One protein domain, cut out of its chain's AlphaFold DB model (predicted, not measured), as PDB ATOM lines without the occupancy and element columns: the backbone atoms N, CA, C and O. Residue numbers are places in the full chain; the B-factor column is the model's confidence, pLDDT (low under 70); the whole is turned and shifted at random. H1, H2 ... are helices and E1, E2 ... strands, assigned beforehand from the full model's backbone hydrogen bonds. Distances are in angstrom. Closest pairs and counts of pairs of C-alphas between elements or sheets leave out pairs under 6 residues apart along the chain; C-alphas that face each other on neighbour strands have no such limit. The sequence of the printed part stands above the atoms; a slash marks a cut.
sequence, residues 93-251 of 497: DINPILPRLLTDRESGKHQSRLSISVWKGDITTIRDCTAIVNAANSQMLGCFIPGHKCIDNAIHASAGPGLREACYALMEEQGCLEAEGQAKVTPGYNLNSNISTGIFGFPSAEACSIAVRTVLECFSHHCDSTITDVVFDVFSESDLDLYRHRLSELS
ATOM      1  N   ASP A  93       4.246  44.212  16.681       89.00
ATOM      2  CA  ASP A  93       5.396  44.889  16.059       89.00
ATOM      3  C   ASP A  93       4.969  45.855  14.927       89.00
ATOM      4  O   ASP A  93       5.799  46.563  14.346       89.00
ATOM      5  N   ILE A  94       3.675  45.900  14.583       89.75
ATOM      6  CA  ILE A  94       3.142  46.727  13.491       89.75
ATOM      7  C   ILE A  94       2.832  48.134  14.012       89.75
ATOM      8  O   ILE A  94       1.787  48.380  14.620       89.75
ATOM      9  N   ASN A  95       3.727  49.079  13.713       87.00
ATOM     10  CA  ASN A  95       3.595  50.486  14.109       87.00
ATOM     11  C   ASN A  95       2.219  51.085  13.726       87.00
ATOM     12  O   ASN A  95       1.857  51.055  12.543       87.00
ATOM     13  N   PRO A  96       1.473  51.672  14.682       83.81
ATOM     14  CA  PRO A  96       0.171  52.270  14.411       83.81
ATOM     15  C   PRO A  96       0.273  53.621  13.707       83.81
ATOM     16  O   PRO A  96       1.188  54.405  13.955       83.81
ATOM     17  N   ILE A  97      -0.723  53.906  12.864       82.19
ATOM     18  CA  ILE A  97      -0.897  55.209  12.203       82.19
ATOM     19  C   ILE A  97      -1.750  56.141  13.067       82.19
ATOM     20  O   ILE A  97      -1.464  57.333  13.139       82.19
ATOM     21  N   LEU A  98      -2.760  55.603  13.762       72.06
ATOM     22  CA  LEU A  98      -3.586  56.355  14.712       72.06
ATOM     23  C   LEU A  98      -3.309  55.877  16.150       72.06
ATOM     24  O   LEU A  98      -3.952  54.935  16.625       72.06
ATOM     25  N   PRO A  99      -2.342  56.492  16.858       62.75
ATOM     26  CA  PRO A  99      -2.037  56.149  18.240       62.75
ATOM     27  C   PRO A  99      -3.002  56.822  19.231       62.75
ATOM     28  O   PRO A  99      -2.926  58.021  19.475       62.75
ATOM     29  N   ARG A 100      -3.850  56.008  19.875       57.81
ATOM     30  CA  ARG A 100      -4.452  56.220  21.210       57.81
ATOM     31  C   ARG A 100      -4.784  57.671  21.617       57.81
ATOM     32  O   ARG A 100      -4.041  58.254  22.405       57.81
ATOM     33  N   LEU A 101      -5.972  58.156  21.239       49.91
ATOM     34  CA  LEU A 101      -6.914  58.893  22.113       49.91
ATOM     35  C   LEU A 101      -8.185  59.274  21.329       49.91
ATOM     36  O   LEU A 101      -8.232  60.304  20.665       49.91
ATOM     37  N   LEU A 102      -9.245  58.475  21.471       49.53
ATOM     38  CA  LEU A 102     -10.611  58.990  21.338       49.53
ATOM     39  C   LEU A 102     -10.990  59.579  22.705       49.53
ATOM     40  O   LEU A 102     -10.800  58.901  23.716       49.53
ATOM     41  N   THR A 103     -11.467  60.829  22.757       43.25
ATOM     42  CA  THR A 103     -11.952  61.433  24.011       43.25
ATOM     43  C   THR A 103     -13.321  62.069  23.852       43.25
ATOM     44  O   THR A 103     -13.452  63.189  23.355       43.25
ATOM     45  N   ASP A 104     -14.327  61.407  24.401       40.22
ATOM     46  CA  ASP A 104     -15.566  62.039  24.814       40.22
ATOM     47  C   ASP A 104     -15.278  63.003  25.979       40.22
ATOM     48  O   ASP A 104     -14.831  62.611  27.061       40.22
ATOM     49  N   ARG A 105     -15.509  64.295  25.734       43.16
ATOM     50  CA  ARG A 105     -15.323  65.360  26.727       43.16
ATOM     51  C   ARG A 105     -16.536  65.558  27.639       43.16
ATOM     52  O   ARG A 105     -16.409  66.310  28.601       43.16
ATOM     53  N   GLU A 106     -17.673  64.914  27.377       46.19
ATOM     54  CA  GLU A 106     -18.901  65.110  28.154       46.19
ATOM     55  C   GLU A 106     -19.017  64.157  29.355       46.19
ATOM     56  O   GLU A 106     -19.547  64.554  30.393       46.19
ATOM     57  N   SER A 107     -18.491  62.926  29.270       49.59
ATOM     58  CA  SER A 107     -18.675  61.913  30.328       49.59
ATOM     59  C   SER A 107     -17.528  61.768  31.340       49.59
ATOM     60  O   SER A 107     -17.739  61.203  32.417       49.59
ATOM     61  N   GLY A 108     -16.316  62.246  31.029       43.25
ATOM     62  CA  GLY A 108     -15.162  62.237  31.947       43.25
ATOM     63  C   GLY A 108     -14.667  60.850  32.392       43.25
ATOM     64  O   GLY A 108     -13.879  60.756  33.337       43.25
ATOM     65  N   LYS A 109     -15.120  59.769  31.749       43.84
ATOM     66  CA  LYS A 109     -14.714  58.386  32.042       43.84
ATOM     67  C   LYS A 109     -13.570  57.945  31.127       43.84
ATOM     68  O   LYS A 109     -13.468  58.385  29.988       43.84
ATOM     69  N   HIS A 110     -12.704  57.059  31.626       44.28
ATOM     70  CA  HIS A 110     -11.648  56.459  30.807       44.28
ATOM     71  C   HIS A 110     -12.246  55.705  29.615       44.28
ATOM     72  O   HIS A 110     -13.095  54.837  29.802       44.28
ATOM     73  N   GLN A 111     -11.767  56.029  28.414       50.56
ATOM     74  CA  GLN A 111     -12.256  55.487  27.149       50.56
ATOM     75  C   GLN A 111     -11.260  54.493  26.527       50.56
ATOM     76  O   GLN A 111     -10.060  54.522  26.823       50.56
ATOM     77  N   SER A 112     -11.780  53.599  25.682       50.84
ATOM     78  CA  SER A 112     -11.061  52.506  25.016       50.84
ATOM     79  C   SER A 112      -9.774  52.955  24.311       50.84
ATOM     80  O   SER A 112      -9.754  53.899  23.521       50.84
ATOM     81  N   ARG A 113      -8.680  52.227  24.564       66.19
ATOM     82  CA  ARG A 113      -7.329  52.520  24.052       66.19
ATOM     83  C   ARG A 113      -7.055  51.867  22.693       66.19
ATOM     84  O   ARG A 113      -6.039  51.186  22.554       66.19
ATOM     85  N   LEU A 114      -7.943  52.079  21.723       76.88
ATOM     86  CA  LEU A 114      -7.782  51.518  20.384       76.88
ATOM     87  C   LEU A 114      -6.515  52.062  19.698       76.88
ATOM     88  O   LEU A 114      -6.223  53.260  19.737       76.88
ATOM     89  N   SER A 115      -5.790  51.154  19.060       84.31
ATOM     90  CA  SER A 115      -4.657  51.388  18.174       84.31
ATOM     91  C   SER A 115      -5.046  50.930  16.767       84.31
ATOM     92  O   SER A 115      -5.587  49.833  16.626       84.31
ATOM     93  N   ILE A 116      -4.810  51.746  15.734       88.19
ATOM     94  CA  ILE A 116      -5.077  51.345  14.342       88.19
ATOM     95  C   ILE A 116      -3.788  51.369  13.524       88.19
ATOM     96  O   ILE A 116      -3.132  52.409  13.390       88.19
ATOM     97  N   SER A 117      -3.483  50.217  12.934       91.25
ATOM     98  CA  SER A 117      -2.331  49.972  12.067       91.25
ATOM     99  C   SER A 117      -2.784  49.512  10.677       91.25
ATOM    100  O   SER A 117      -3.894  49.011  10.497       91.25
ATOM    101  N   VAL A 118      -1.896  49.628   9.689       91.44
ATOM    102  CA  VAL A 118      -2.031  48.972   8.379       91.44
ATOM    103  C   VAL A 118      -0.748  48.204   8.086       91.44
ATOM    104  O   VAL A 118       0.350  48.689   8.368       91.44
ATOM    105  N   TRP A 119      -0.877  47.007   7.528       93.31
ATOM    106  CA  TRP A 119       0.245  46.122   7.241       93.31
ATOM    107  C   TRP A 119       0.083  45.465   5.883       93.31
ATOM    108  O   TRP A 119      -0.997  44.985   5.552       93.31
ATOM    109  N   LYS A 120       1.170  45.435   5.105       91.50
ATOM    110  CA  LYS A 120       1.205  44.710   3.837       91.50
ATOM    111  C   LYS A 120       1.874  43.357   4.019       91.50
ATOM    112  O   LYS A 120       3.076  43.322   4.302       91.50
ATOM    113  N   GLY A 121       1.132  42.270   3.832       88.38
ATOM    114  CA  GLY A 121       1.614  40.934   4.169       88.38
ATOM    115  C   GLY A 121       0.785  39.778   3.618       88.38
ATOM    116  O   GLY A 121      -0.083  39.941   2.766       88.38
ATOM    117  N   ASP A 122       1.127  38.581   4.093       88.69
ATOM    118  CA  ASP A 122       0.302  37.381   3.983       88.69
ATOM    119  C   ASP A 122      -0.406  37.219   5.329       88.69
ATOM    120  O   ASP A 122       0.231  36.867   6.321       88.69
ATOM    121  N   ILE A 123      -1.717  37.460   5.366       89.25
ATOM    122  CA  ILE A 123      -2.525  37.392   6.589       89.25
ATOM    123  C   ILE A 123      -2.405  36.046   7.330       89.25
ATOM    124  O   ILE A 123      -2.682  35.962   8.522       89.25
ATOM    125  N   THR A 124      -1.953  34.980   6.660       90.38
ATOM    126  CA  THR A 124      -1.725  33.666   7.279       90.38
ATOM    127  C   THR A 124      -0.373  33.533   7.991       90.38
ATOM    128  O   THR A 124      -0.124  32.493   8.597       90.38
ATOM    129  N   THR A 125       0.494  34.557   7.954       90.25
ATOM    130  CA  THR A 125       1.782  34.611   8.679       90.25
ATOM    131  C   THR A 125       1.796  35.584   9.863       90.25
ATOM    132  O   THR A 125       2.810  35.676  10.569       90.25
ATOM    133  N   ILE A 126       0.685  36.284  10.120       89.62
ATOM    134  CA  ILE A 126       0.543  37.150  11.294       89.62
ATOM    135  C   ILE A 126       0.399  36.315  12.578       89.62
ATOM    136  O   ILE A 126      -0.202  35.238  12.592       89.62
ATOM    137  N   ARG A 127       0.966  36.812  13.676       88.12
ATOM    138  CA  ARG A 127       0.887  36.224  15.019       88.12
ATOM    139  C   ARG A 127       0.469  37.260  16.052       88.12
ATOM    140  O   ARG A 127       0.417  38.451  15.762       88.12
ATOM    141  N   ASP A 128       0.217  36.793  17.271       87.44
ATOM    142  CA  ASP A 128      -0.020  37.627  18.455       87.44
ATOM    143  C   ASP A 128      -1.245  38.559  18.317       87.44
ATOM    144  O   ASP A 128      -1.340  39.594  18.974       87.44
ATOM    145  N   CYS A 129      -2.209  38.163  17.480       86.94
ATOM    146  CA  CYS A 129      -3.536  38.763  17.374       86.94
ATOM    147  C   CYS A 129      -4.612  37.723  17.706       86.94
ATOM    148  O   CYS A 129      -4.486  36.543  17.389       86.94
ATOM    149  N   THR A 130      -5.702  38.162  18.333       88.12
ATOM    150  CA  THR A 130      -6.818  37.278  18.703       88.12
ATOM    151  C   THR A 130      -7.587  36.774  17.476       88.12
ATOM    152  O   THR A 130      -8.135  35.671  17.494       88.12
ATOM    153  N   ALA A 131      -7.658  37.592  16.419       87.06
ATOM    154  CA  ALA A 131      -8.531  37.376  15.272       87.06
ATOM    155  C   ALA A 131      -8.087  38.121  13.997       87.06
ATOM    156  O   ALA A 131      -7.356  39.106  14.080       87.06
ATOM    157  N   ILE A 132      -8.615  37.689  12.848       88.69
ATOM    158  CA  ILE A 132      -8.746  38.419  11.566       88.69
ATOM    159  C   ILE A 132     -10.265  38.338  11.152       88.69
ATOM    160  O   ILE A 132     -11.055  38.082  12.057       88.69
ATOM    161  N   VAL A 133     -10.804  38.630   9.939       85.19
ATOM    162  CA  VAL A 133     -12.306  38.662   9.726       85.19
ATOM    163  C   VAL A 133     -12.823  38.173   8.342       85.19
ATOM    164  O   VAL A 133     -12.710  38.905   7.374       85.19
ATOM    165  N   ASN A 134     -13.450  36.986   8.191       85.19
ATOM    166  CA  ASN A 134     -13.538  36.278   6.886       85.19
ATOM    167  C   ASN A 134     -14.532  36.812   5.847       85.19
ATOM    168  O   ASN A 134     -15.717  36.980   6.114       85.19
ATOM    169  N   ALA A 135     -14.030  36.912   4.613       78.69
ATOM    170  CA  ALA A 135     -14.813  36.971   3.387       78.69
ATOM    171  C   ALA A 135     -15.071  35.549   2.856       78.69
ATOM    172  O   ALA A 135     -14.621  35.166   1.771       78.69
ATOM    173  N   ALA A 136     -15.796  34.769   3.655       82.25
ATOM    174  CA  ALA A 136     -16.316  33.483   3.229       82.25
ATOM    175  C   ALA A 136     -17.377  33.672   2.133       82.25
ATOM    176  O   ALA A 136     -18.029  34.711   2.026       82.25
ATOM    177  N   ASN A 137     -17.586  32.629   1.336       82.44
ATOM    178  CA  ASN A 137     -18.788  32.502   0.516       82.44
ATOM    179  C   ASN A 137     -19.970  31.986   1.369       82.44
ATOM    180  O   ASN A 137     -19.752  31.419   2.439       82.44
ATOM    181  N   SER A 138     -21.213  32.114   0.891       84.31
ATOM    182  CA  SER A 138     -22.430  31.749   1.648       84.31
ATOM    183  C   SER A 138     -22.527  30.271   2.064       84.31
ATOM    184  O   SER A 138     -23.313  29.925   2.947       84.31
ATOM    185  N   GLN A 139     -21.720  29.376   1.485       87.62
ATOM    186  CA  GLN A 139     -21.631  27.983   1.941       87.62
ATOM    187  C   GLN A 139     -20.785  27.836   3.214       87.62
ATOM    188  O   GLN A 139     -20.859  26.796   3.857       87.62
ATOM    189  N   MET A 140     -19.959  28.832   3.562       90.81
ATOM    190  CA  MET A 140     -19.004  28.854   4.685       90.81
ATOM    191  C   MET A 140     -17.937  27.743   4.693       90.81
ATOM    192  O   MET A 140     -17.058  27.752   5.545       90.81
ATOM    193  N   LEU A 141     -17.946  26.800   3.746       92.19
ATOM    194  CA  LEU A 141     -17.016  25.661   3.708       92.19
ATOM    195  C   LEU A 141     -15.631  25.993   3.115       92.19
ATOM    196  O   LEU A 141     -14.850  25.079   2.843       92.19
ATOM    197  N   GLY A 142     -15.306  27.264   2.894       90.12
ATOM    198  CA  GLY A 142     -14.089  27.688   2.204       90.12
ATOM    199  C   GLY A 142     -14.153  27.517   0.680       90.12
ATOM    200  O   GLY A 142     -15.198  27.195   0.106       90.12
ATOM    201  N   CYS A 143     -13.009  27.684   0.013       87.88
ATOM    202  CA  CYS A 143     -12.899  27.527  -1.439       87.88
ATOM    203  C   CYS A 143     -12.693  26.058  -1.861       87.88
ATOM    204  O   CYS A 143     -11.964  25.322  -1.199       87.88
ATOM    205  N   PHE A 144     -13.286  25.653  -2.991       88.19
ATOM    206  CA  PHE A 144     -13.145  24.315  -3.597       88.19
ATOM    207  C   PHE A 144     -12.418  24.320  -4.953       88.19
ATOM    208  O   PHE A 144     -12.525  23.371  -5.728       88.19
ATOM    209  N   ILE A 145     -11.705  25.402  -5.277       80.31
ATOM    210  CA  ILE A 145     -10.981  25.559  -6.543       80.31
ATOM    211  C   ILE A 145      -9.472  25.519  -6.240       80.31
ATOM    212  O   ILE A 145      -8.926  26.525  -5.777       80.31
ATOM    213  N   PRO A 146      -8.777  24.392  -6.497       81.00
ATOM    214  CA  PRO A 146      -7.336  24.282  -6.282       81.00
ATOM    215  C   PRO A 146      -6.555  25.390  -6.996       81.00
ATOM    216  O   PRO A 146      -6.869  25.757  -8.129       81.00
ATOM    217  N   GLY A 147      -5.543  25.943  -6.327       74.44
ATOM    218  CA  GLY A 147      -4.743  27.063  -6.834       74.44
ATOM    219  C   GLY A 147      -5.475  28.411  -6.965       74.44
ATOM    220  O   GLY A 147      -4.872  29.370  -7.451       74.44
ATOM    221  N   HIS A 148      -6.741  28.533  -6.547       80.12
ATOM    222  CA  HIS A 148      -7.474  29.796  -6.644       80.12
ATOM    223  C   HIS A 148      -6.889  30.866  -5.716       80.12
ATOM    224  O   HIS A 148      -6.664  30.635  -4.527       80.12
ATOM    225  N   LYS A 149      -6.656  32.061  -6.266       79.50
ATOM    226  CA  LYS A 149      -6.031  33.201  -5.577       79.50
ATOM    227  C   LYS A 149      -7.053  34.059  -4.816       79.50
ATOM    228  O   LYS A 149      -7.046  35.279  -4.942       79.50
ATOM    229  N   CYS A 150      -7.942  33.428  -4.051       83.94
ATOM    230  CA  CYS A 150      -8.789  34.115  -3.073       83.94
ATOM    231  C   CYS A 150      -8.252  33.887  -1.654       83.94
ATOM    232  O   CYS A 150      -7.566  32.892  -1.404       83.94
ATOM    233  N   ILE A 151      -8.597  34.771  -0.710       83.38
ATOM    234  CA  ILE A 151      -8.175  34.572   0.684       83.38
ATOM    235  C   ILE A 151      -8.748  33.278   1.262       83.38
ATOM    236  O   ILE A 151      -8.084  32.597   2.030       83.38
ATOM    237  N   ASP A 152      -9.984  32.947   0.883       88.69
ATOM    238  CA  ASP A 152     -10.754  31.849   1.461       88.69
ATOM    239  C   ASP A 152     -10.012  30.520   1.236       88.69
ATOM    240  O   ASP A 152      -9.917  29.675   2.119       88.69
ATOM    241  N   ASN A 153      -9.347  30.391   0.081       89.06
ATOM    242  CA  ASN A 153      -8.391  29.323  -0.178       89.06
ATOM    243  C   ASN A 153      -7.105  29.463   0.659       89.06
ATOM    244  O   ASN A 153      -6.690  28.493   1.283       89.06
ATOM    245  N   ALA A 154      -6.475  30.643   0.702       89.44
ATOM    246  CA  ALA A 154      -5.219  30.864   1.431       89.44
ATOM    247  C   ALA A 154      -5.318  30.522   2.933       89.44
ATOM    248  O   ALA A 154      -4.439  29.846   3.475       89.44
ATOM    249  N   ILE A 155      -6.411  30.926   3.587       91.38
ATOM    250  CA  ILE A 155      -6.692  30.620   4.992       91.38
ATOM    251  C   ILE A 155      -7.090  29.164   5.170       91.38
ATOM    252  O   ILE A 155      -6.449  28.502   5.978       91.38
ATOM    253  N   HIS A 156      -8.057  28.611   4.428       93.44
ATOM    254  CA  HIS A 156      -8.409  27.194   4.607       93.44
ATOM    255  C   HIS A 156      -7.219  26.254   4.332       93.44
ATOM    256  O   HIS A 156      -7.036  25.272   5.051       93.44
ATOM    257  N   ALA A 157      -6.357  26.583   3.365       91.81
ATOM    258  CA  ALA A 157      -5.131  25.838   3.075       91.81
ATOM    259  C   ALA A 157      -4.033  25.995   4.145       91.81
ATOM    260  O   ALA A 157      -3.165  25.131   4.242       91.81
ATOM    261  N   SER A 158      -4.045  27.078   4.930       92.44
ATOM    262  CA  SER A 158      -3.079  27.310   6.015       92.44
ATOM    263  C   SER A 158      -3.586  26.824   7.373       92.44
ATOM    264  O   SER A 158      -2.801  26.297   8.149       92.44
ATOM    265  N   ALA A 159      -4.887  26.947   7.645       93.12
ATOM    266  CA  ALA A 159      -5.551  26.457   8.851       93.12
ATOM    267  C   ALA A 159      -5.699  24.929   8.860       93.12
ATOM    268  O   ALA A 159      -5.652  24.312   9.923       93.12
ATOM    269  N   GLY A 160      -5.865  24.315   7.683       93.44
ATOM    270  CA  GLY A 160      -6.057  22.876   7.528       93.44
ATOM    271  C   GLY A 160      -7.526  22.429   7.602       93.44
ATOM    272  O   GLY A 160      -8.443  23.247   7.738       93.44
ATOM    273  N   PRO A 161      -7.782  21.109   7.505       94.12
ATOM    274  CA  PRO A 161      -9.130  20.555   7.367       94.12
ATOM    275  C   PRO A 161     -10.038  20.857   8.566       94.12
ATOM    276  O   PRO A 161     -11.245  20.995   8.382       94.12
ATOM    277  N   GLY A 162      -9.474  21.032   9.768       93.00
ATOM    278  CA  GLY A 162     -10.235  21.356  10.977       93.00
ATOM    279  C   GLY A 162     -11.109  22.607  10.838       93.00
ATOM    280  O   GLY A 162     -12.247  22.601  11.303       93.00
ATOM    281  N   LEU A 163     -10.645  23.637  10.116       93.88
ATOM    282  CA  LEU A 163     -11.441  24.845   9.871       93.88
ATOM    283  C   LEU A 163     -12.694  24.529   9.040       93.88
ATOM    284  O   LEU A 163     -13.798  24.925   9.402       93.88
ATOM    285  N   ARG A 164     -12.538  23.745   7.966       94.62
ATOM    286  CA  ARG A 164     -13.655  23.279   7.126       94.62
ATOM    287  C   ARG A 164     -14.623  22.386   7.909       94.62
ATOM    288  O   ARG A 164     -15.824  22.471   7.671       94.62
ATOM    289  N   GLU A 165     -14.136  21.574   8.845       94.12
ATOM    290  CA  GLU A 165     -14.975  20.754   9.730       94.12
ATOM    291  C   GLU A 165     -15.790  21.603  10.726       94.12
ATOM    292  O   GLU A 165     -16.987  21.360  10.881       94.12
ATOM    293  N   ALA A 166     -15.196  22.631  11.346       92.56
ATOM    294  CA  ALA A 166     -15.918  23.553  12.233       92.56
ATOM    295  C   ALA A 166     -16.970  24.380  11.487       92.56
ATOM    296  O   ALA A 166     -18.115  24.465  11.929       92.56
ATOM    297  N   CYS A 167     -16.610  24.941  10.329       94.31
ATOM    298  CA  CYS A 167     -17.565  25.619   9.459       94.31
ATOM    299  C   CYS A 167     -18.706  24.680   9.055       94.31
ATOM    300  O   CYS A 167     -19.869  25.061   9.136       94.31
ATOM    301  N   TYR A 168     -18.396  23.435   8.683       93.56
ATOM    302  CA  TYR A 168     -19.412  22.443   8.352       93.56
ATOM    303  C   TYR A 168     -20.370  22.170   9.521       93.56
ATOM    304  O   TYR A 168     -21.576  22.138   9.300       93.56
ATOM    305  N   ALA A 169     -19.865  22.024  10.751       91.75
ATOM    306  CA  ALA A 169     -20.709  21.820  11.931       91.75
ATOM    307  C   ALA A 169     -21.663  23.004  12.174       91.75
ATOM    308  O   ALA A 169     -22.857  22.789  12.371       91.75
ATOM    309  N   LEU A 170     -21.168  24.244  12.065       91.38
ATOM    310  CA  LEU A 170     -21.990  25.457  12.185       91.38
ATOM    311  C   LEU A 170     -23.089  25.529  11.111       91.38
ATOM    312  O   LEU A 170     -24.211  25.938  11.403       91.38
ATOM    313  N   MET A 171     -22.790  25.124   9.873       91.00
ATOM    314  CA  MET A 171     -23.774  25.123   8.782       91.00
ATOM    315  C   MET A 171     -24.760  23.948   8.859       91.00
ATOM    316  O   MET A 171     -25.908  24.091   8.443       91.00
ATOM    317  N   GLU A 172     -24.340  22.799   9.399       92.12
ATOM    318  CA  GLU A 172     -25.213  21.649   9.677       92.12
ATOM    319  C   GLU A 172     -26.199  21.966  10.816       92.12
ATOM    320  O   GLU A 172     -27.374  21.629  10.702       92.12
ATOM    321  N   GLU A 173     -25.760  22.686  11.857       92.31
ATOM    322  CA  GLU A 173     -26.624  23.206  12.929       92.31
ATOM    323  C   GLU A 173     -27.595  24.287  12.424       92.31
ATOM    324  O   GLU A 173     -28.780  24.264  12.756       92.31
ATOM    325  N   GLN A 174     -27.119  25.214  11.585       90.88
ATOM    326  CA  GLN A 174     -27.939  26.294  11.029       90.88
ATOM    327  C   GLN A 174     -28.985  25.808  10.008       90.88
ATOM    328  O   GLN A 174     -30.072  26.379   9.912       90.88
ATOM    329  N   GLY A 175     -28.667  24.788   9.207       89.81
ATOM    330  CA  GLY A 175     -29.578  24.206   8.215       89.81
ATOM    331  C   GLY A 175     -29.852  25.057   6.961       89.81
ATOM    332  O   GLY A 175     -30.542  24.589   6.053       89.81
ATOM    333  N   CYS A 176     -29.301  26.270   6.861       84.44
ATOM    334  CA  CYS A 176     -29.379  27.144   5.685       84.44
ATOM    335  C   CYS A 176     -28.031  27.826   5.380       84.44
ATOM    336  O   CYS A 176     -27.127  27.837   6.216       84.44
ATOM    337  N   LEU A 177     -27.891  28.371   4.164       84.31
ATOM    338  CA  LEU A 177     -26.710  29.141   3.749       84.31
ATOM    339  C   LEU A 177     -26.571  30.435   4.564       84.31
ATOM    340  O   LEU A 177     -27.560  30.978   5.051       84.31
ATOM    341  N   GLU A 178     -25.342  30.931   4.682       85.50
ATOM    342  CA  GLU A 178     -25.054  32.173   5.391       85.50
ATOM    343  C   GLU A 178     -25.474  33.375   4.545       85.50
ATOM    344  O   GLU A 178     -25.055  33.506   3.392       85.50
ATOM    345  N   ALA A 179     -26.299  34.247   5.123       77.12
ATOM    346  CA  ALA A 179     -26.675  35.517   4.514       77.12
ATOM    347  C   ALA A 179     -25.506  36.515   4.552       77.12
ATOM    348  O   ALA A 179     -24.666  36.485   5.455       77.12
ATOM    349  N   GLU A 180     -25.461  37.441   3.597       77.94
ATOM    350  CA  GLU A 180     -24.420  38.461   3.549       77.94
ATOM    351  C   GLU A 180     -24.446  39.379   4.789       77.94
ATOM    352  O   GLU A 180     -25.492  39.667   5.380       77.94
ATOM    353  N   GLY A 181     -23.267  39.855   5.196       74.19
ATOM    354  CA  GLY A 181     -23.109  40.758   6.343       74.19
ATOM    355  C   GLY A 181     -23.232  40.100   7.724       74.19
ATOM    356  O   GLY A 181     -23.160  40.809   8.725       74.19
ATOM    357  N   GLN A 182     -23.398  38.775   7.799       83.62
ATOM    358  CA  GLN A 182     -23.304  38.019   9.052       83.62
ATOM    359  C   GLN A 182     -21.848  37.660   9.391       83.62
ATOM    360  O   GLN A 182     -20.955  37.745   8.549       83.62
ATOM    361  N   ALA A 183     -21.605  37.246  10.638       84.81
ATOM    362  CA  ALA A 183     -20.297  36.796  11.105       84.81
ATOM    363  C   ALA A 183     -20.422  35.517  11.945       84.81
ATOM    364  O   ALA A 183     -21.270  35.428  12.835       84.81
ATOM    365  N   LYS A 184     -19.524  34.552  11.710       86.62
ATOM    366  CA  LYS A 184     -19.354  33.354  12.546       86.62
ATOM    367  C   LYS A 184     -17.938  33.270  13.103       86.62
ATOM    368  O   LYS A 184     -16.992  33.759  12.491       86.62
ATOM    369  N   VAL A 185     -17.801  32.608  14.252       87.94
ATOM    370  CA  VAL A 185     -16.525  32.418  14.950       87.94
ATOM    371  C   VAL A 185     -16.138  30.942  14.934       87.94
ATOM    372  O   VAL A 185     -16.940  30.086  15.299       87.94
ATOM    373  N   THR A 186     -14.897  30.649  14.555       89.56
ATOM    374  CA  THR A 186     -14.289  29.312  14.603       89.56
ATOM    375  C   THR A 186     -12.894  29.390  15.229       89.56
ATOM    376  O   THR A 186     -12.282  30.461  15.216       89.56
ATOM    377  N   PRO A 187     -12.334  28.276  15.729       88.50
ATOM    378  CA  PRO A 187     -10.896  28.171  15.956       88.50
ATOM    379  C   PRO A 187     -10.108  28.341  14.643       88.50
ATOM    380  O   PRO A 187     -10.604  27.991  13.570       88.50
ATOM    381  N   GLY A 188      -8.879  28.853  14.729       84.31
ATOM    382  CA  GLY A 188      -7.950  29.052  13.607       84.31
ATOM    383  C   GLY A 188      -7.081  27.835  13.265       84.31
ATOM    384  O   GLY A 188      -6.461  27.800  12.205       84.31
ATOM    385  N   TYR A 189      -7.079  26.807  14.121       89.94
ATOM    386  CA  TYR A 189      -6.325  25.559  13.944       89.94
ATOM    387  C   TYR A 189      -4.816  25.796  13.786       89.94
ATOM    388  O   TYR A 189      -4.164  26.140  14.765       89.94
ATOM    389  N   ASN A 190      -4.260  25.619  12.583       88.69
ATOM    390  CA  ASN A 190      -2.840  25.867  12.309       88.69
ATOM    391  C   ASN A 190      -2.514  27.364  12.080       88.69
ATOM    392  O   ASN A 190      -1.349  27.718  11.907       88.69
ATOM    393  N   LEU A 191      -3.518  28.251  12.096       83.69
ATOM    394  CA  LEU A 191      -3.328  29.703  12.184       83.69
ATOM    395  C   LEU A 191      -3.149  30.144  13.643       83.69
ATOM    396  O   LEU A 191      -3.780  29.605  14.548       83.69
ATOM    397  N   ASN A 192      -2.374  31.208  13.858       71.25
ATOM    398  CA  ASN A 192      -2.209  31.834  15.179       71.25
ATOM    399  C   ASN A 192      -3.331  32.836  15.534       71.25
ATOM    400  O   ASN A 192      -3.168  33.626  16.461       71.25
ATOM    401  N   SER A 193      -4.443  32.833  14.792       55.47
ATOM    402  CA  SER A 193      -5.558  33.782  14.913       55.47
ATOM    403  C   SER A 193      -6.857  33.211  14.314       55.47
ATOM    404  O   SER A 193      -6.827  32.310  13.473       55.47
ATOM    405  N   ASN A 194      -8.013  33.714  14.766       44.22
ATOM    406  CA  ASN A 194      -9.349  33.171  14.453       44.22
ATOM    407  C   ASN A 194     -10.193  34.122  13.572       44.22
ATOM    408  O   ASN A 194     -10.207  35.315  13.849       44.22
ATOM    409  N   ILE A 195     -10.995  33.608  12.612       38.00
ATOM    410  CA  ILE A 195     -11.776  34.403  11.608       38.00
ATOM    411  C   ILE A 195     -10.815  35.194  10.652       38.00
ATOM    412  O   ILE A 195      -9.732  35.485  11.113       38.00
ATOM    413  N   SER A 196     -11.059  35.500   9.345       34.59
ATOM    414  CA  SER A 196      -9.927  35.846   8.397       34.59
ATOM    415  C   SER A 196     -10.159  36.467   6.955       34.59
ATOM    416  O   SER A 196     -10.584  35.756   6.055       34.59
ATOM    417  N   THR A 197      -9.798  37.736   6.660       40.00
ATOM    418  CA  THR A 197     -10.367  38.681   5.617       40.00
ATOM    419  C   THR A 197      -9.985  38.617   4.110       40.00
ATOM    420  O   THR A 197      -8.810  38.473   3.802       40.00
ATOM    421  N   GLY A 198     -10.928  38.823   3.142       35.28
ATOM    422  CA  GLY A 198     -10.680  38.702   1.669       35.28
ATOM    423  C   GLY A 198     -11.535  39.504   0.648       35.28
ATOM    424  O   GLY A 198     -12.500  40.179   0.992       35.28
ATOM    425  N   ILE A 199     -11.151  39.430  -0.641       36.59
ATOM    426  CA  ILE A 199     -11.571  40.344  -1.733       36.59
ATOM    427  C   ILE A 199     -12.742  39.807  -2.584       36.59
ATOM    428  O   ILE A 199     -12.617  38.773  -3.237       36.59
ATOM    429  N   PHE A 200     -13.824  40.592  -2.686       48.56
ATOM    430  CA  PHE A 200     -15.008  40.338  -3.533       48.56
ATOM    431  C   PHE A 200     -15.173  41.346  -4.692       48.56
ATOM    432  O   PHE A 200     -16.278  41.769  -5.017       48.56
ATOM    433  N   GLY A 201     -14.070  41.793  -5.308       50.50
ATOM    434  CA  GLY A 201     -14.110  42.730  -6.448       50.50
ATOM    435  C   GLY A 201     -14.732  44.103  -6.144       50.50
ATOM    436  O   GLY A 201     -14.972  44.887  -7.062       50.50
ATOM    437  N   PHE A 202     -14.998  44.391  -4.868       58.69
ATOM    438  CA  PHE A 202     -15.491  45.677  -4.400       58.69
ATOM    439  C   PHE A 202     -14.388  46.730  -4.611       58.69
ATOM    440  O   PHE A 202     -13.235  46.443  -4.278       58.69
ATOM    441  N   PRO A 203     -14.696  47.920  -5.157       63.56
ATOM    442  CA  PRO A 203     -13.698  48.963  -5.400       63.56
ATOM    443  C   PRO A 203     -12.846  49.281  -4.155       63.56
ATOM    444  O   PRO A 203     -13.390  49.621  -3.105       63.56
ATOM    445  N   SER A 204     -11.512  49.153  -4.251       70.00
ATOM    446  CA  SER A 204     -10.602  49.232  -3.089       70.00
ATOM    447  C   SER A 204     -10.711  50.540  -2.302       70.00
ATOM    448  O   SER A 204     -10.626  50.523  -1.073       70.00
ATOM    449  N   ALA A 205     -10.908  51.671  -2.988       70.75
ATOM    450  CA  ALA A 205     -10.992  52.983  -2.346       70.75
ATOM    451  C   ALA A 205     -12.232  53.085  -1.447       70.75
ATOM    452  O   ALA A 205     -12.160  53.468  -0.278       70.75
ATOM    453  N   GLU A 206     -13.366  52.660  -1.989       67.12
ATOM    454  CA  GLU A 206     -14.650  52.602  -1.319       67.12
ATOM    455  C   GLU A 206     -14.640  51.542  -0.199       67.12
ATOM    456  O   GLU A 206     -15.123  51.823   0.898       67.12
ATOM    457  N   ALA A 207     -14.023  50.369  -0.417       72.75
ATOM    458  CA  ALA A 207     -13.848  49.334   0.608       72.75
ATOM    459  C   ALA A 207     -13.051  49.852   1.812       72.75
ATOM    460  O   ALA A 207     -13.493  49.699   2.949       72.75
ATOM    461  N   CYS A 208     -11.910  50.505   1.572       81.00
ATOM    462  CA  CYS A 208     -11.099  51.117   2.620       81.00
ATOM    463  C   CYS A 208     -11.869  52.204   3.376       81.00
ATOM    464  O   CYS A 208     -11.904  52.184   4.606       81.00
ATOM    465  N   SER A 209     -12.534  53.126   2.668       76.88
ATOM    466  CA  SER A 209     -13.291  54.188   3.336       76.88
ATOM    467  C   SER A 209     -14.436  53.635   4.187       76.88
ATOM    468  O   SER A 209     -14.712  54.196   5.245       76.88
ATOM    469  N   ILE A 210     -15.099  52.558   3.754       75.38
ATOM    470  CA  ILE A 210     -16.112  51.868   4.562       75.38
ATOM    471  C   ILE A 210     -15.448  51.195   5.768       75.38
ATOM    472  O   ILE A 210     -15.860  51.454   6.893       75.38
ATOM    473  N   ALA A 211     -14.397  50.397   5.564       84.19
ATOM    474  CA  ALA A 211     -13.736  49.635   6.623       84.19
ATOM    475  C   ALA A 211     -13.149  50.533   7.727       84.19
ATOM    476  O   ALA A 211     -13.432  50.320   8.907       84.19
ATOM    477  N   VAL A 212     -12.393  51.572   7.355       83.62
ATOM    478  CA  VAL A 212     -11.815  52.547   8.296       83.62
ATOM    479  C   VAL A 212     -12.917  53.266   9.072       83.62
ATOM    480  O   VAL A 212     -12.856  53.328  10.300       83.62
ATOM    481  N   ARG A 213     -13.956  53.762   8.384       79.75
ATOM    482  CA  ARG A 213     -15.071  54.460   9.036       79.75
ATOM    483  C   ARG A 213     -15.838  53.539   9.982       79.75
ATOM    484  O   ARG A 213     -16.019  53.906  11.134       79.75
ATOM    485  N   THR A 214     -16.243  52.350   9.540       81.19
ATOM    486  CA  THR A 214     -17.037  51.413  10.350       81.19
ATOM    487  C   THR A 214     -16.280  50.935  11.588       81.19
ATOM    488  O   THR A 214     -16.889  50.817  12.648       81.19
ATOM    489  N   VAL A 215     -14.959  50.726  11.507       85.06
ATOM    490  CA  VAL A 215     -14.127  50.466  12.696       85.06
ATOM    491  C   VAL A 215     -14.194  51.654  13.662       85.06
ATOM    492  O   VAL A 215     -14.531  51.470  14.831       85.06
ATOM    493  N   LEU A 216     -13.936  52.875  13.188       78.50
ATOM    494  CA  LEU A 216     -13.923  54.074  14.033       78.50
ATOM    495  C   LEU A 216     -15.295  54.387  14.654       78.50
ATOM    496  O   LEU A 216     -15.370  54.647  15.852       78.50
ATOM    497  N   GLU A 217     -16.375  54.308  13.875       74.25
ATOM    498  CA  GLU A 217     -17.758  54.450  14.344       74.25
ATOM    499  C   GLU A 217     -18.075  53.400  15.417       74.25
ATOM    500  O   GLU A 217     -18.522  53.754  16.511       74.25
ATOM    501  N   CYS A 218     -17.772  52.122  15.155       77.94
ATOM    502  CA  CYS A 218     -18.012  51.031  16.096       77.94
ATOM    503  C   CYS A 218     -17.318  51.286  17.443       77.94
ATOM    504  O   CYS A 218     -17.981  51.276  18.481       77.94
ATOM    505  N   PHE A 219     -16.019  51.595  17.441       75.88
ATOM    506  CA  PHE A 219     -15.274  51.846  18.679       75.88
ATOM    507  C   PHE A 219     -15.587  53.193  19.345       75.88
ATOM    508  O   PHE A 219     -15.405  53.318  20.554       75.88
ATOM    509  N   SER A 220     -16.120  54.177  18.612       69.94
ATOM    510  CA  SER A 220     -16.652  55.408  19.215       69.94
ATOM    511  C   SER A 220     -17.912  55.154  20.052       69.94
ATOM    512  O   SER A 220     -18.120  55.815  21.069       69.94
ATOM    513  N   HIS A 221     -18.723  54.161  19.665       67.62
ATOM    514  CA  HIS A 221     -19.947  53.775  20.369       67.62
ATOM    515  C   HIS A 221     -19.740  52.669  21.420       67.62
ATOM    516  O   HIS A 221     -20.517  52.595  22.367       67.62
ATOM    517  N   HIS A 222     -18.687  51.853  21.296       70.44
ATOM    518  CA  HIS A 222     -18.366  50.742  22.206       70.44
ATOM    519  C   HIS A 222     -17.077  51.023  22.995       70.44
ATOM    520  O   HIS A 222     -16.066  50.327  22.869       70.44
ATOM    521  N   CYS A 223     -17.108  52.081  23.809       66.31
ATOM    522  CA  CYS A 223     -15.962  52.549  24.596       66.31
ATOM    523  C   CYS A 223     -15.507  51.594  25.718       66.31
ATOM    524  O   CYS A 223     -14.471  51.826  26.342       66.31
ATOM    525  N   ASP A 224     -16.297  50.557  25.993       73.94
ATOM    526  CA  ASP A 224     -16.069  49.460  26.933       73.94
ATOM    527  C   ASP A 224     -15.462  48.205  26.273       73.94
ATOM    528  O   ASP A 224     -15.171  47.228  26.967       73.94
ATOM    529  N   SER A 225     -15.241  48.226  24.953       78.19
ATOM    530  CA  SER A 225     -14.669  47.095  24.219       78.19
ATOM    531  C   SER A 225     -13.273  46.705  24.717       78.19
ATOM    532  O   SER A 225     -12.422  47.546  25.017       78.19
ATOM    533  N   THR A 226     -13.023  45.396  24.760       84.06
ATOM    534  CA  THR A 226     -11.746  44.794  25.170       84.06
ATOM    535  C   THR A 226     -10.704  44.744  24.050       84.06
ATOM    536  O   THR A 226      -9.552  44.401  24.317       84.06
ATOM    537  N   ILE A 227     -11.078  45.074  22.809       84.94
ATOM    538  CA  ILE A 227     -10.160  45.093  21.664       84.94
ATOM    539  C   ILE A 227      -9.239  46.312  21.779       84.94
ATOM    540  O   ILE A 227      -9.694  47.455  21.824       84.94
ATOM    541  N   THR A 228      -7.932  46.062  21.821       84.56
ATOM    542  CA  THR A 228      -6.901  47.099  21.961       84.56
ATOM    543  C   THR A 228      -6.314  47.549  20.629       84.56
ATOM    544  O   THR A 228      -5.922  48.706  20.504       84.56
ATOM    545  N   ASP A 229      -6.277  46.671  19.627       87.44
ATOM    546  CA  ASP A 229      -5.540  46.881  18.383       87.44
ATOM    547  C   ASP A 229      -6.349  46.347  17.190       87.44
ATOM    548  O   ASP A 229      -6.925  45.259  17.253       87.44
ATOM    549  N   VAL A 230      -6.387  47.113  16.097       90.75
ATOM    550  CA  VAL A 230      -6.956  46.712  14.802       90.75
ATOM    551  C   VAL A 230      -5.902  46.921  13.722       90.75
ATOM    552  O   VAL A 230      -5.394  48.026  13.532       90.75
ATOM    553  N   VAL A 231      -5.591  45.847  12.997       91.88
ATOM    554  CA  VAL A 231      -4.649  45.855  11.877       91.88
ATOM    555  C   VAL A 231      -5.430  45.663  10.583       91.88
ATOM    556  O   VAL A 231      -6.060  44.625  10.383       91.88
ATOM    557  N   PHE A 232      -5.375  46.648   9.691       92.31
ATOM    558  CA  PHE A 232      -5.822  46.477   8.313       92.31
ATOM    559  C   PHE A 232      -4.728  45.762   7.512       92.31
ATOM    560  O   PHE A 232      -3.695  46.354   7.196       92.31
ATOM    561  N   ASP A 233      -4.944  44.481   7.219       90.81
ATOM    562  CA  ASP A 233      -4.120  43.715   6.279       90.81
ATOM    563  C   ASP A 233      -4.441  44.127   4.833       90.81
ATOM    564  O   ASP A 233      -5.607  44.298   4.462       90.81
ATOM    565  N   VAL A 234      -3.397  44.295   4.025       87.44
ATOM    566  CA  VAL A 234      -3.477  44.540   2.584       87.44
ATOM    567  C   VAL A 234      -2.420  43.721   1.841       87.44
ATOM    568  O   VAL A 234      -1.320  43.499   2.336       87.44
ATOM    569  N   PHE A 235      -2.698  43.320   0.599       80.81
ATOM    570  CA  PHE A 235      -1.721  42.566  -0.201       80.81
ATOM    571  C   PHE A 235      -0.942  43.443  -1.198       80.81
ATOM    572  O   PHE A 235       0.241  43.208  -1.451       80.81
ATOM    573  N   SER A 236      -1.585  44.464  -1.780       79.44
ATOM    574  CA  SER A 236      -0.975  45.326  -2.803       79.44
ATOM    575  C   SER A 236      -0.372  46.611  -2.219       79.44
ATOM    576  O   SER A 236      -0.800  47.094  -1.170       79.44
ATOM    577  N   GLU A 237       0.610  47.201  -2.913       83.69
ATOM    578  CA  GLU A 237       1.136  48.528  -2.538       83.69
ATOM    579  C   GLU A 237       0.065  49.618  -2.707       83.69
ATOM    580  O   GLU A 237      -0.053  50.499  -1.865       83.69
ATOM    581  N   SER A 238      -0.778  49.512  -3.740       74.25
ATOM    582  CA  SER A 238      -1.879  50.450  -3.987       74.25
ATOM    583  C   SER A 238      -2.914  50.476  -2.862       74.25
ATOM    584  O   SER A 238      -3.380  51.552  -2.498       74.25
ATOM    585  N   ASP A 239      -3.258  49.321  -2.284       80.19
ATOM    586  CA  ASP A 239      -4.162  49.273  -1.130       80.19
ATOM    587  C   ASP A 239      -3.456  49.821   0.125       80.19
ATOM    588  O   ASP A 239      -4.068  50.550   0.904       80.19
ATOM    589  N   LEU A 240      -2.156  49.542   0.303       85.31
ATOM    590  CA  LEU A 240      -1.356  50.068   1.415       85.31
ATOM    591  C   LEU A 240      -1.287  51.596   1.412       85.31
ATOM    592  O   LEU A 240      -1.529  52.217   2.447       85.31
ATOM    593  N   ASP A 241      -0.978  52.199   0.268       83.06
ATOM    594  CA  ASP A 241      -0.931  53.653   0.116       83.06
ATOM    595  C   ASP A 241      -2.307  54.282   0.346       83.06
ATOM    596  O   ASP A 241      -2.414  55.324   0.993       83.06
ATOM    597  N   LEU A 242      -3.373  53.615  -0.101       81.44
ATOM    598  CA  LEU A 242      -4.737  54.097   0.057       81.44
ATOM    599  C   LEU A 242      -5.217  54.053   1.522       81.44
ATOM    600  O   LEU A 242      -5.753  55.048   2.016       81.44
ATOM    601  N   TYR A 243      -4.958  52.961   2.250       87.62
ATOM    602  CA  TYR A 243      -5.229  52.883   3.692       87.62
ATOM    603  C   TYR A 243      -4.356  53.856   4.496       87.62
ATOM    604  O   TYR A 243      -4.864  54.523   5.398       87.62
ATOM    605  N   ARG A 244      -3.064  53.994   4.160       87.38
ATOM    606  CA  ARG A 244      -2.174  54.997   4.776       87.38
ATOM    607  C   ARG A 244      -2.713  56.406   4.593       87.38
ATOM    608  O   ARG A 244      -2.788  57.149   5.567       87.38
ATOM    609  N   HIS A 245      -3.105  56.759   3.370       84.00
ATOM    610  CA  HIS A 245      -3.647  58.073   3.060       84.00
ATOM    611  C   HIS A 245      -4.912  58.344   3.881       84.00
ATOM    612  O   HIS A 245      -4.924  59.304   4.652       84.00
ATOM    613  N   ARG A 246      -5.910  57.450   3.832       81.44
ATOM    614  CA  ARG A 246      -7.180  57.622   4.555       81.44
ATOM    615  C   ARG A 246      -7.011  57.690   6.077       81.44
ATOM    616  O   ARG A 246      -7.689  58.476   6.729       81.44
ATOM    617  N   LEU A 247      -6.091  56.912   6.651       82.81
ATOM    618  CA  LEU A 247      -5.766  56.996   8.080       82.81
ATOM    619  C   LEU A 247      -4.995  58.284   8.425       82.81
ATOM    620  O   LEU A 247      -5.197  58.837   9.502       82.81
ATOM    621  N   SER A 248      -4.157  58.798   7.516       78.00
ATOM    622  CA  SER A 248      -3.414  60.048   7.731       78.00
ATOM    623  C   SER A 248      -4.296  61.301   7.686       78.00
ATOM    624  O   SER A 248      -4.077  62.198   8.497       78.00
ATOM    625  N   GLU A 249      -5.343  61.338   6.847       72.75
ATOM    626  CA  GLU A 249      -6.343  62.427   6.836       72.75
ATOM    627  C   GLU A 249      -6.983  62.623   8.220       72.75
ATOM    628  O   GLU A 249      -7.255  63.744   8.644       72.75
ATOM    629  N   LEU A 250      -7.179  61.519   8.946       67.62
ATOM    630  CA  LEU A 250      -7.785  61.482  10.278       67.62
ATOM    631  C   LEU A 250      -6.792  61.800  11.412       67.62
ATOM    632  O   LEU A 250      -7.204  61.919  12.563       67.62
ATOM    633  N   SER A 251      -5.497  61.933  11.104       56.19
ATOM    634  CA  SER A 251      -4.431  62.243  12.074       56.19
ATOM    635  C   SER A 251      -4.045  63.728  12.146       56.19
ATOM    636  O   SER A 251      -3.205  64.099  12.968       56.19
TER     637      SER A 251
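AT A GLANCE: This is residues 93 to 251 of the 497 residues of the protein "ADP-ribose 1''-phosphate phosphatase" of Aureobasidium pullulans (UniProt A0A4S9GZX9). Two lobes are joined by long loops: in one, the parallel strands E1 and E2 lie side by side with H4 packed on them and H3 packed on H4; in the other, H1 and H2 meet at a steep angle among long loops. Of the 159 residues printed, under half are in named elements: four helices and two strands, in the order E1 H1 H2 H3 E2 H4, mostly helix. The whole is compact, with a radius of gyration of the C-alphas of 16.9 A, and spans 49 by 35 by 27 A.

HOW THE PARTS SIT: From residue 93, go to residues 98 to 99, which pair antiparallel with residues 115 to 116 of E1, residues 115 to 120. E1 is the parallel neighbour of E2, residues 229 to 234, at 21 degrees; look for N 119 and O 232, 2.9 A apart and within hydrogen-bond range. Farther on, H1, residues 151 to 159, is close to but not clearly touching H2, residues 161 to 174; their closest C-alphas, of His 156 and Leu 163, are 6.5 A apart. E1, H1, H2, H3, residues 204 to 221, and E2 form a strand-helix-strand unit, two parallel neighbour strands with helices between them in the chain. H3 is near E2, and its residues 204 to 212 alone touch H4, residues 237 to 249, at a steep tilt of 41 degrees, the same way; the closest C-alphas, of Cys 208 and Tyr 243, are 6.2 A apart. The closest C-alphas of E1 and H4, of Lys 120 and Leu 240, are 6.4 A apart. H1 is apart from H3, E2 and H4. In each of the four helices, every O i to N i+4 pair is within hydrogen-bond range.

IN THESE COORDINATES: Find C-alpha 115 at (-4.657, 51.388, 18.174); from there E1 runs 16.9 A. H1 measures 11.8 A, H2 20.0 A and E2 16.1 A. H3 starts at C-alpha 204, (-10.602, 49.232, -3.089), and runs 25.7 A. H4 runs 18.4 A to C-alpha 249 at (-6.343, 62.427, 6.836).

THE WHOLE: The C-alphas farthest apart, of Glu 106 and Pro 146, are 54.6 A apart. The printed part has no cut; the links E1 to H1 and H2 to H3 are long. Confidence is low, under 70, at 32 residues, among them 99 to 113 and 193 to 203.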